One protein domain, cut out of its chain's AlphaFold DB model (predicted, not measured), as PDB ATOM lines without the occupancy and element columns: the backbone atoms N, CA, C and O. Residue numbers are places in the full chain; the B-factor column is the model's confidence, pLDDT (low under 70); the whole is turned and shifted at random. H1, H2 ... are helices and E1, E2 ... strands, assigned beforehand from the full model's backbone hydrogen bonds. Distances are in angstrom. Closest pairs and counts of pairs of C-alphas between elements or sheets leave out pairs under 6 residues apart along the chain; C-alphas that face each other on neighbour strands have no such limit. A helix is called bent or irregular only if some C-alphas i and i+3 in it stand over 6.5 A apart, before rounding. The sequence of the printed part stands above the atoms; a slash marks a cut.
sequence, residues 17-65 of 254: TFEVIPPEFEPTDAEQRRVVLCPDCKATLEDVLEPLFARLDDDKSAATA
ATOM      1  N   THR A  17      25.089 -57.783  -1.217       82.81
ATOM      2  CA  THR A  17      26.555 -57.821  -1.130       82.81
ATOM      3  C   THR A  17      27.146 -57.212  -2.395       82.81
ATOM      4  O   THR A  17      26.745 -57.579  -3.498       82.81
ATOM      5  N   PHE A  18      28.113 -56.320  -2.223       79.06
ATOM      6  CA  PHE A  18      28.828 -55.619  -3.280       79.06
ATOM      7  C   PHE A  18      30.310 -56.002  -3.239       79.06
ATOM      8  O   PHE A  18      30.877 -56.235  -2.167       79.06
ATOM      9  N   GLU A  19      30.931 -56.087  -4.410       82.44
ATOM     10  CA  GLU A  19      32.362 -56.345  -4.567       82.44
ATOM     11  C   GLU A  19      33.068 -55.011  -4.807       82.44
ATOM     12  O   GLU A  19      32.708 -54.271  -5.717       82.44
ATOM     13  N   VAL A  20      34.024 -54.676  -3.938       74.56
ATOM     14  CA  VAL A  20      34.629 -53.331  -3.874       74.56
ATOM     15  C   VAL A  20      35.631 -53.085  -5.004       74.56
ATOM     16  O   VAL A  20      35.875 -51.939  -5.363       74.56
ATOM     17  N   ILE A  21      36.212 -54.151  -5.563       73.19
ATOM     18  CA  ILE A  21      37.164 -54.070  -6.673       73.19
ATOM     19  C   ILE A  21      36.491 -54.629  -7.936       73.19
ATOM     20  O   ILE A  21      36.151 -55.818  -7.943       73.19
ATOM     21  N   PRO A  22      36.294 -53.802  -8.980       70.06
ATOM     22  CA  PRO A  22      35.771 -54.247 -10.268       70.06
ATOM     23  C   PRO A  22      36.667 -55.301 -10.950       70.06
ATOM     24  O   PRO A  22      37.890 -55.281 -10.772       70.06
ATOM     25  N   PRO A  23      36.096 -56.218 -11.753       63.81
ATOM     26  CA  PRO A  23      36.840 -57.325 -12.359       63.81
ATOM     27  C   PRO A  23      37.892 -56.881 -13.387       63.81
ATOM     28  O   PRO A  23      38.834 -57.627 -13.640       63.81
ATOM     29  N   GLU A  24      37.787 -55.677 -13.958       64.69
ATOM     30  CA  GLU A  24      38.789 -55.101 -14.867       64.69
ATOM     31  C   GLU A  24      40.153 -54.805 -14.217       64.69
ATOM     32  O   GLU A  24      41.108 -54.508 -14.933       64.69
ATOM     33  N   PHE A  25      40.264 -54.910 -12.889       65.62
ATOM     34  CA  PHE A  25      41.529 -54.809 -12.152       65.62
ATOM     35  C   PHE A  25      42.164 -56.172 -11.819       65.62
ATOM     36  O   PHE A  25      43.168 -56.204 -11.114       65.62
ATOM     37  N   GLU A  26      41.583 -57.282 -12.299       64.12
ATOM     38  CA  GLU A  26      42.051 -58.664 -12.073       64.12
ATOM     39  C   GLU A  26      42.460 -58.982 -10.607       64.12
ATOM     40  O   GLU A  26      43.525 -59.565 -10.382       64.12
ATOM     41  N   PRO A  27      41.651 -58.612  -9.587       66.19
ATOM     42  CA  PRO A  27      42.019 -58.803  -8.183       66.19
ATOM     43  C   PRO A  27      42.200 -60.281  -7.819       66.19
ATOM     44  O   PRO A  27      41.449 -61.152  -8.263       66.19
ATOM     45  N   THR A  28      43.148 -60.567  -6.927       70.88
ATOM     46  CA  THR A  28      43.259 -61.898  -6.315       70.88
ATOM     47  C   THR A  28      42.156 -62.130  -5.272       70.88
ATOM     48  O   THR A  28      41.598 -61.185  -4.708       70.88
ATOM     49  N   ASP A  29      41.879 -63.397  -4.928       66.38
ATOM     50  CA  ASP A  29      40.885 -63.771  -3.900       66.38
ATOM     51  C   ASP A  29      41.114 -63.092  -2.529       66.38
ATOM     52  O   ASP A  29      40.186 -62.969  -1.730       66.38
ATOM     53  N   ALA A  30      42.347 -62.657  -2.235       65.62
ATOM     54  CA  ALA A  30      42.707 -61.947  -1.005       65.62
ATOM     55  C   ALA A  30      42.454 -60.426  -1.073       65.62
ATOM     56  O   ALA A  30      42.319 -59.770  -0.038       65.62
ATOM     57  N   GLU A  31      42.386 -59.862  -2.279       67.25
ATOM     58  CA  GLU A  31      42.130 -58.441  -2.541       67.25
ATOM     59  C   GLU A  31      40.635 -58.173  -2.766       67.25
ATOM     60  O   GLU A  31      40.151 -57.083  -2.453       67.25
ATOM     61  N   GLN A  32      39.884 -59.180  -3.229       75.06
ATOM     62  CA  GLN A  32      38.442 -59.129  -3.467       75.06
ATOM     63  C   GLN A  32      37.634 -58.923  -2.168       75.06
ATOM     64  O   GLN A  32      37.075 -59.848  -1.573       75.06
ATOM     65  N   ARG A  33      37.521 -57.669  -1.721       77.56
ATOM     66  CA  ARG A  33      36.699 -57.298  -0.562       77.56
ATOM     67  C   ARG A  33      35.215 -57.294  -0.929       77.56
ATOM     68  O   ARG A  33      34.794 -56.620  -1.870       77.56
ATOM     69  N   ARG A  34      34.425 -58.036  -0.149       81.12
ATOM     70  CA  ARG A  34      32.959 -58.078  -0.204       81.12
ATOM     71  C   ARG A  34      32.383 -57.318   0.981       81.12
ATOM     72  O   ARG A  34      32.785 -57.581   2.110       81.12
ATOM     73  N   VAL A  35      31.450 -56.410   0.716       85.38
ATOM     74  CA  VAL A  35      30.805 -55.553   1.723       85.38
ATOM     75  C   VAL A  35      29.294 -55.604   1.529       85.38
ATOM     76  O   VAL A  35      28.799 -55.650   0.405       85.38
ATOM     77  N   VAL A  36      28.545 -55.632   2.623       88.69
ATOM     78  CA  VAL A  36      27.088 -55.714   2.645       88.69
ATOM     79  C   VAL A  36      26.534 -54.326   2.955       88.69
ATOM     80  O   VAL A  36      26.782 -53.790   4.030       88.69
ATOM     81  N   LEU A  37      25.795 -53.724   2.018       87.31
ATOM     82  CA  LEU A  37      25.348 -52.327   2.124       87.31
ATOM     83  C   LEU A  37      23.825 -52.184   1.983       87.31
ATOM     84  O   LEU A  37      23.169 -52.929   1.248       87.31
ATOM     85  N   CYS A  38      23.268 -51.190   2.676       91.12
ATOM     86  CA  CYS A  38      21.957 -50.614   2.370       91.12
ATOM     87  C   CYS A  38      22.087 -49.625   1.182       91.12
ATOM     88  O   CYS A  38      23.211 -49.250   0.830       91.12
ATOM     89  N   PRO A  39      20.986 -49.204   0.527       86.56
ATOM     90  CA  PRO A  39      21.079 -48.362  -0.668       86.56
ATOM     91  C   PRO A  39      21.648 -46.968  -0.362       86.56
ATOM     92  O   PRO A  39      22.392 -46.432  -1.177       86.56
ATOM     93  N   ASP A  40      21.368 -46.419   0.820       88.69
ATOM     94  CA  ASP A  40      21.812 -45.078   1.217       88.69
ATOM     95  C   ASP A  40      23.328 -45.045   1.460       88.69
ATOM     96  O   ASP A  40      24.032 -44.222   0.882       88.69
ATOM     97  N   CYS A  41      23.862 -46.012   2.219       89.25
ATOM     98  CA  CYS A  41      25.309 -46.153   2.414       89.25
ATOM     99  C   CYS A  41      26.051 -46.468   1.109       89.25
ATOM    100  O   CYS A  41      27.216 -46.098   0.981       89.25
ATOM    101  N   LYS A  42      25.401 -47.136   0.143       87.50
ATOM    102  CA  LYS A  42      25.970 -47.329  -1.196       87.50
ATOM    103  C   LYS A  42      26.103 -45.992  -1.929       87.50
ATOM    104  O   LYS A  42      27.201 -45.687  -2.374       87.50
ATOM    105  N   ALA A  43      25.030 -45.201  -2.006       88.75
ATOM    106  CA  ALA A  43      25.052 -43.901  -2.678       88.75
ATOM    107  C   ALA A  43      26.105 -42.962  -2.062       88.75
ATOM    108  O   ALA A  43      26.960 -42.452  -2.776       88.75
ATOM    109  N   THR A  44      26.142 -42.848  -0.727       90.62
ATOM    110  CA  THR A  44      27.158 -42.038  -0.028       90.62
ATOM    111  C   THR A  44      28.591 -42.498  -0.321       90.62
ATOM    112  O   THR A  44      29.498 -41.675  -0.402       90.62
ATOM    113  N   LEU A  45      28.823 -43.807  -0.471       88.81
ATOM    114  CA  LEU A  45      30.142 -44.333  -0.828       88.81
ATOM    115  C   LEU A  45      30.505 -44.023  -2.289       88.81
ATOM    116  O   LEU A  45      31.663 -43.724  -2.562       88.81
ATOM    117  N   GLU A  46      29.542 -44.067  -3.210       88.25
ATOM    118  CA  GLU A  46      29.745 -43.693  -4.616       88.25
ATOM    119  C   GLU A  46      30.113 -42.200  -4.736       88.25
ATOM    120  O   GLU A  46      31.154 -41.889  -5.319       88.25
ATOM    121  N   ASP A  47      29.372 -41.305  -4.069       91.75
ATOM    122  CA  ASP A  47      29.636 -39.852  -4.040       91.75
ATOM    123  C   ASP A  47      31.040 -39.505  -3.492       91.75
ATOM    124  O   ASP A  47      31.700 -38.573  -3.955       91.75
ATOM    125  N   VAL A  48      31.525 -40.249  -2.490       92.81
ATOM    126  CA  VAL A  48      32.847 -40.025  -1.870       92.81
ATOM    127  C   VAL A  48      33.996 -40.564  -2.731       92.81
ATOM    128  O   VAL A  48      35.115 -40.049  -2.652       92.81
ATOM    129  N   LEU A  49      33.750 -41.589  -3.549       88.00
ATOM    130  CA  LEU A  49      34.769 -42.198  -4.409       88.00
ATOM    131  C   LEU A  49      34.863 -41.541  -5.795       88.00
ATOM    132  O   LEU A  49      35.945 -41.561  -6.384       88.00
ATOM    133  N   GLU A  50      33.794 -40.922  -6.304       88.94
ATOM    134  CA  GLU A  50      33.778 -40.236  -7.609       88.94
ATOM    135  C   GLU A  50      34.944 -39.228  -7.795       88.94
ATOM    136  O   GLU A  50      35.642 -39.320  -8.810       88.94
ATOM    137  N   PRO A  51      35.296 -38.357  -6.819       88.44
ATOM    138  CA  PRO A  51      36.440 -37.443  -6.943       88.44
ATOM    139  C   PRO A  51      37.816 -38.130  -6.953       88.44
ATOM    140  O   PRO A  51      38.811 -37.507  -7.335       88.44
ATOM    141  N   LEU A  52      37.906 -39.380  -6.487       85.38
ATOM    142  CA  LEU A  52      39.137 -40.176  -6.537       85.38
ATOM    143  C   LEU A  52      39.275 -40.866  -7.895       85.38
ATOM    144  O   LEU A  52      40.356 -40.828  -8.480       85.38
ATOM    145  N   PHE A  53      38.182 -41.433  -8.418       83.19
ATOM    146  CA  PHE A  53      38.158 -42.024  -9.757       83.19
ATOM    147  C   PHE A  53      38.460 -40.988 -10.841       83.19
ATOM    148  O   PHE A  53      39.331 -41.238 -11.666       83.19
ATOM    149  N   ALA A  54      37.866 -39.790 -10.768       83.31
ATOM    150  CA  ALA A  54      38.145 -38.708 -11.717       83.31
ATOM    151  C   ALA A  54      39.655 -38.410 -11.851       83.31
ATOM    152  O   ALA A  54      40.180 -38.362 -12.960       83.31
ATOM    153  N   ARG A  55      40.380 -38.314 -10.724       81.31
ATOM    154  CA  ARG A  55      41.841 -38.110 -10.733       81.31
ATOM    155  C   ARG A  55      42.608 -39.304 -11.306       81.31
ATOM    156  O   ARG A  55      43.550 -39.106 -12.061       81.31
ATOM    157  N   LEU A  56      42.200 -40.530 -10.977       81.50
ATOM    158  CA  LEU A  56      42.812 -41.751 -11.514       81.50
ATOM    159  C   LEU A  56      42.642 -41.869 -13.039       81.50
ATOM    160  O   LEU A  56      43.559 -42.330 -13.721       81.50
ATOM    161  N   ASP A  57      41.503 -41.437 -13.583       78.12
ATOM    162  CA  ASP A  57      41.260 -41.391 -15.028       78.12
ATOM    163  C   ASP A  57      42.034 -40.254 -15.722       78.12
ATOM    164  O   ASP A  57      42.540 -40.456 -16.833       78.12
ATOM    165  N   ASP A  58      42.228 -39.105 -15.063       76.81
ATOM    166  CA  ASP A  58      43.140 -38.044 -15.522       76.81
ATOM    167  C   ASP A  58      44.603 -38.531 -15.562       76.81
ATOM    168  O   ASP A  58      45.278 -38.383 -16.585       76.81
ATOM    169  N   ASP A  59      45.090 -39.194 -14.505       66.69
ATOM    170  CA  ASP A  59      46.441 -39.778 -14.441       66.69
ATOM    171  C   ASP A  59      46.653 -40.854 -15.527       66.69
ATOM    172  O   ASP A  59      47.699 -40.909 -16.184       66.69
ATOM    173  N   LYS A  60      45.639 -41.688 -15.788       61.66
ATOM    174  CA  LYS A  60      45.651 -42.709 -16.852       61.66
ATOM    175  C   LYS A  60      45.614 -42.090 -18.257       61.66
ATOM    176  O   LYS A  60      46.253 -42.602 -19.186       61.66
ATOM    177  N   SER A  61      44.925 -40.962 -18.412       56.72
ATOM    178  CA  SER A  61      44.908 -40.164 -19.644       56.72
ATOM    179  C   SER A  61      46.247 -39.449 -19.882       56.72
ATOM    180  O   SER A  61      46.733 -39.406 -21.011       56.72
ATOM    181  N   ALA A  62      46.915 -38.974 -18.827       56.22
ATOM    182  CA  ALA A  62      48.262 -38.407 -18.910       56.22
ATOM    183  C   ALA A  62      49.322 -39.476 -19.243       56.22
ATOM    184  O   ALA A  62      50.182 -39.262 -20.104       56.22
ATOM    185  N   ALA A  63      49.227 -40.664 -18.635       53.75
ATOM    186  CA  ALA A  63      50.126 -41.788 -18.902       53.75
ATOM    187  C   ALA A  63      50.089 -42.255 -20.371       53.75
ATOM    188  O   ALA A  63      51.111 -42.679 -20.914       53.75
ATOM    189  N   THR A  64      48.942 -42.130 -21.047       49.50
ATOM    190  CA  THR A  64      48.788 -42.479 -22.472       49.50
ATOM    191  C   THR A  64      49.193 -41.359 -23.443       49.50
ATOM    192  O   THR A  64      49.353 -41.618 -24.634       49.50
ATOM    193  N   ALA A  65      49.458 -40.140 -22.958       51.88
ATOM    194  CA  ALA A  65      49.818 -38.976 -23.778       51.88
ATOM    195  C   ALA A  65      51.337 -38.768 -23.996       51.88
ATOM    196  O   ALA A  65      51.743 -37.783 -24.615       51.88
TER     197      ALA A  65
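Overview. This is residues 17 to 65 of the 254 residues of an uncharacterized protein of Natronorubrum aibiense (UniProt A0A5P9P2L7). A small antiparallel hairpin of two short strands, E1 and E2, has a wide loop at its turn; after it the chain goes at once into one long helix, H1, bent into two arms, and the whole is open, with few contacts between hairpin and helix. Residues 46 to 65, most of them in H1, stick out free at one end, and so do residues 24 to 30 of the loop between the strands. The printed part has 49 residues with two named strands and one named helix, in the order E1, E2, H1, and the class is mixed, helices and strands. It is loose, with a radius of gyration of the C-alphas of 13.3 A, and only just flat, spanning 39 by 26 by 11 A.

Along the chain. Begin with the sheet: find C-alpha 17 at (26.555, -57.821, -1.130), where E1, residues 17 to 19, begins; it is 6.9 A long. E2, residues 34 to 37, starts at C-alpha 34 at (32.959, -58.078, -0.204) and is 9.8 A long. H1, residues 39 to 64, was assigned as one helix by its hydrogen bonds, but it is bent: C-alphas 48 and 51 are 6.7 A apart. Its arm H1a, residues 39 to 48, measures 14.5 A; its arm H1b, residues 51 to 64, measures 20.5 A and ends at C-alpha 64 at (48.788, -42.479, -22.472). Residues 49 and 50 belong to neither arm.

Arrangement. Look first at E1 and E2, a hairpin of antiparallel neighbours with 134 degrees between their directions. The C-alphas of Thr 17 and Val 36 face each other at 4.4 A, and those of Glu 19 and Arg 34 at 4.7 A. Across this pair, N 18 and O 35 are 2.8 A apart and N 35 and O 18 are 2.9 A apart, both within hydrogen-bond range. From E2 a tight link of one residue, Cys 38, leads to H1a. Farther along, H1a and H1b stand at a steep tilt of 48 degrees. E1 is apart from H1a and from H1b, and E2 is apart from H1b. In H1a every O i to N i+4 pair is within hydrogen-bond range; in H1b 9 of 10 are.

Size, cuts and confidence. The two C-alphas farthest apart are those of Cys 38 and Ala 65, at 39.9 A. The printed part has no cut. The link from E1 to E2 is long, with 14 residues, 20 to 33, and no named element. The mean pLDDT of the printed part is 76.9; look for values under 70 at residues 23 to 27, 29 to 31 and 59 to 65.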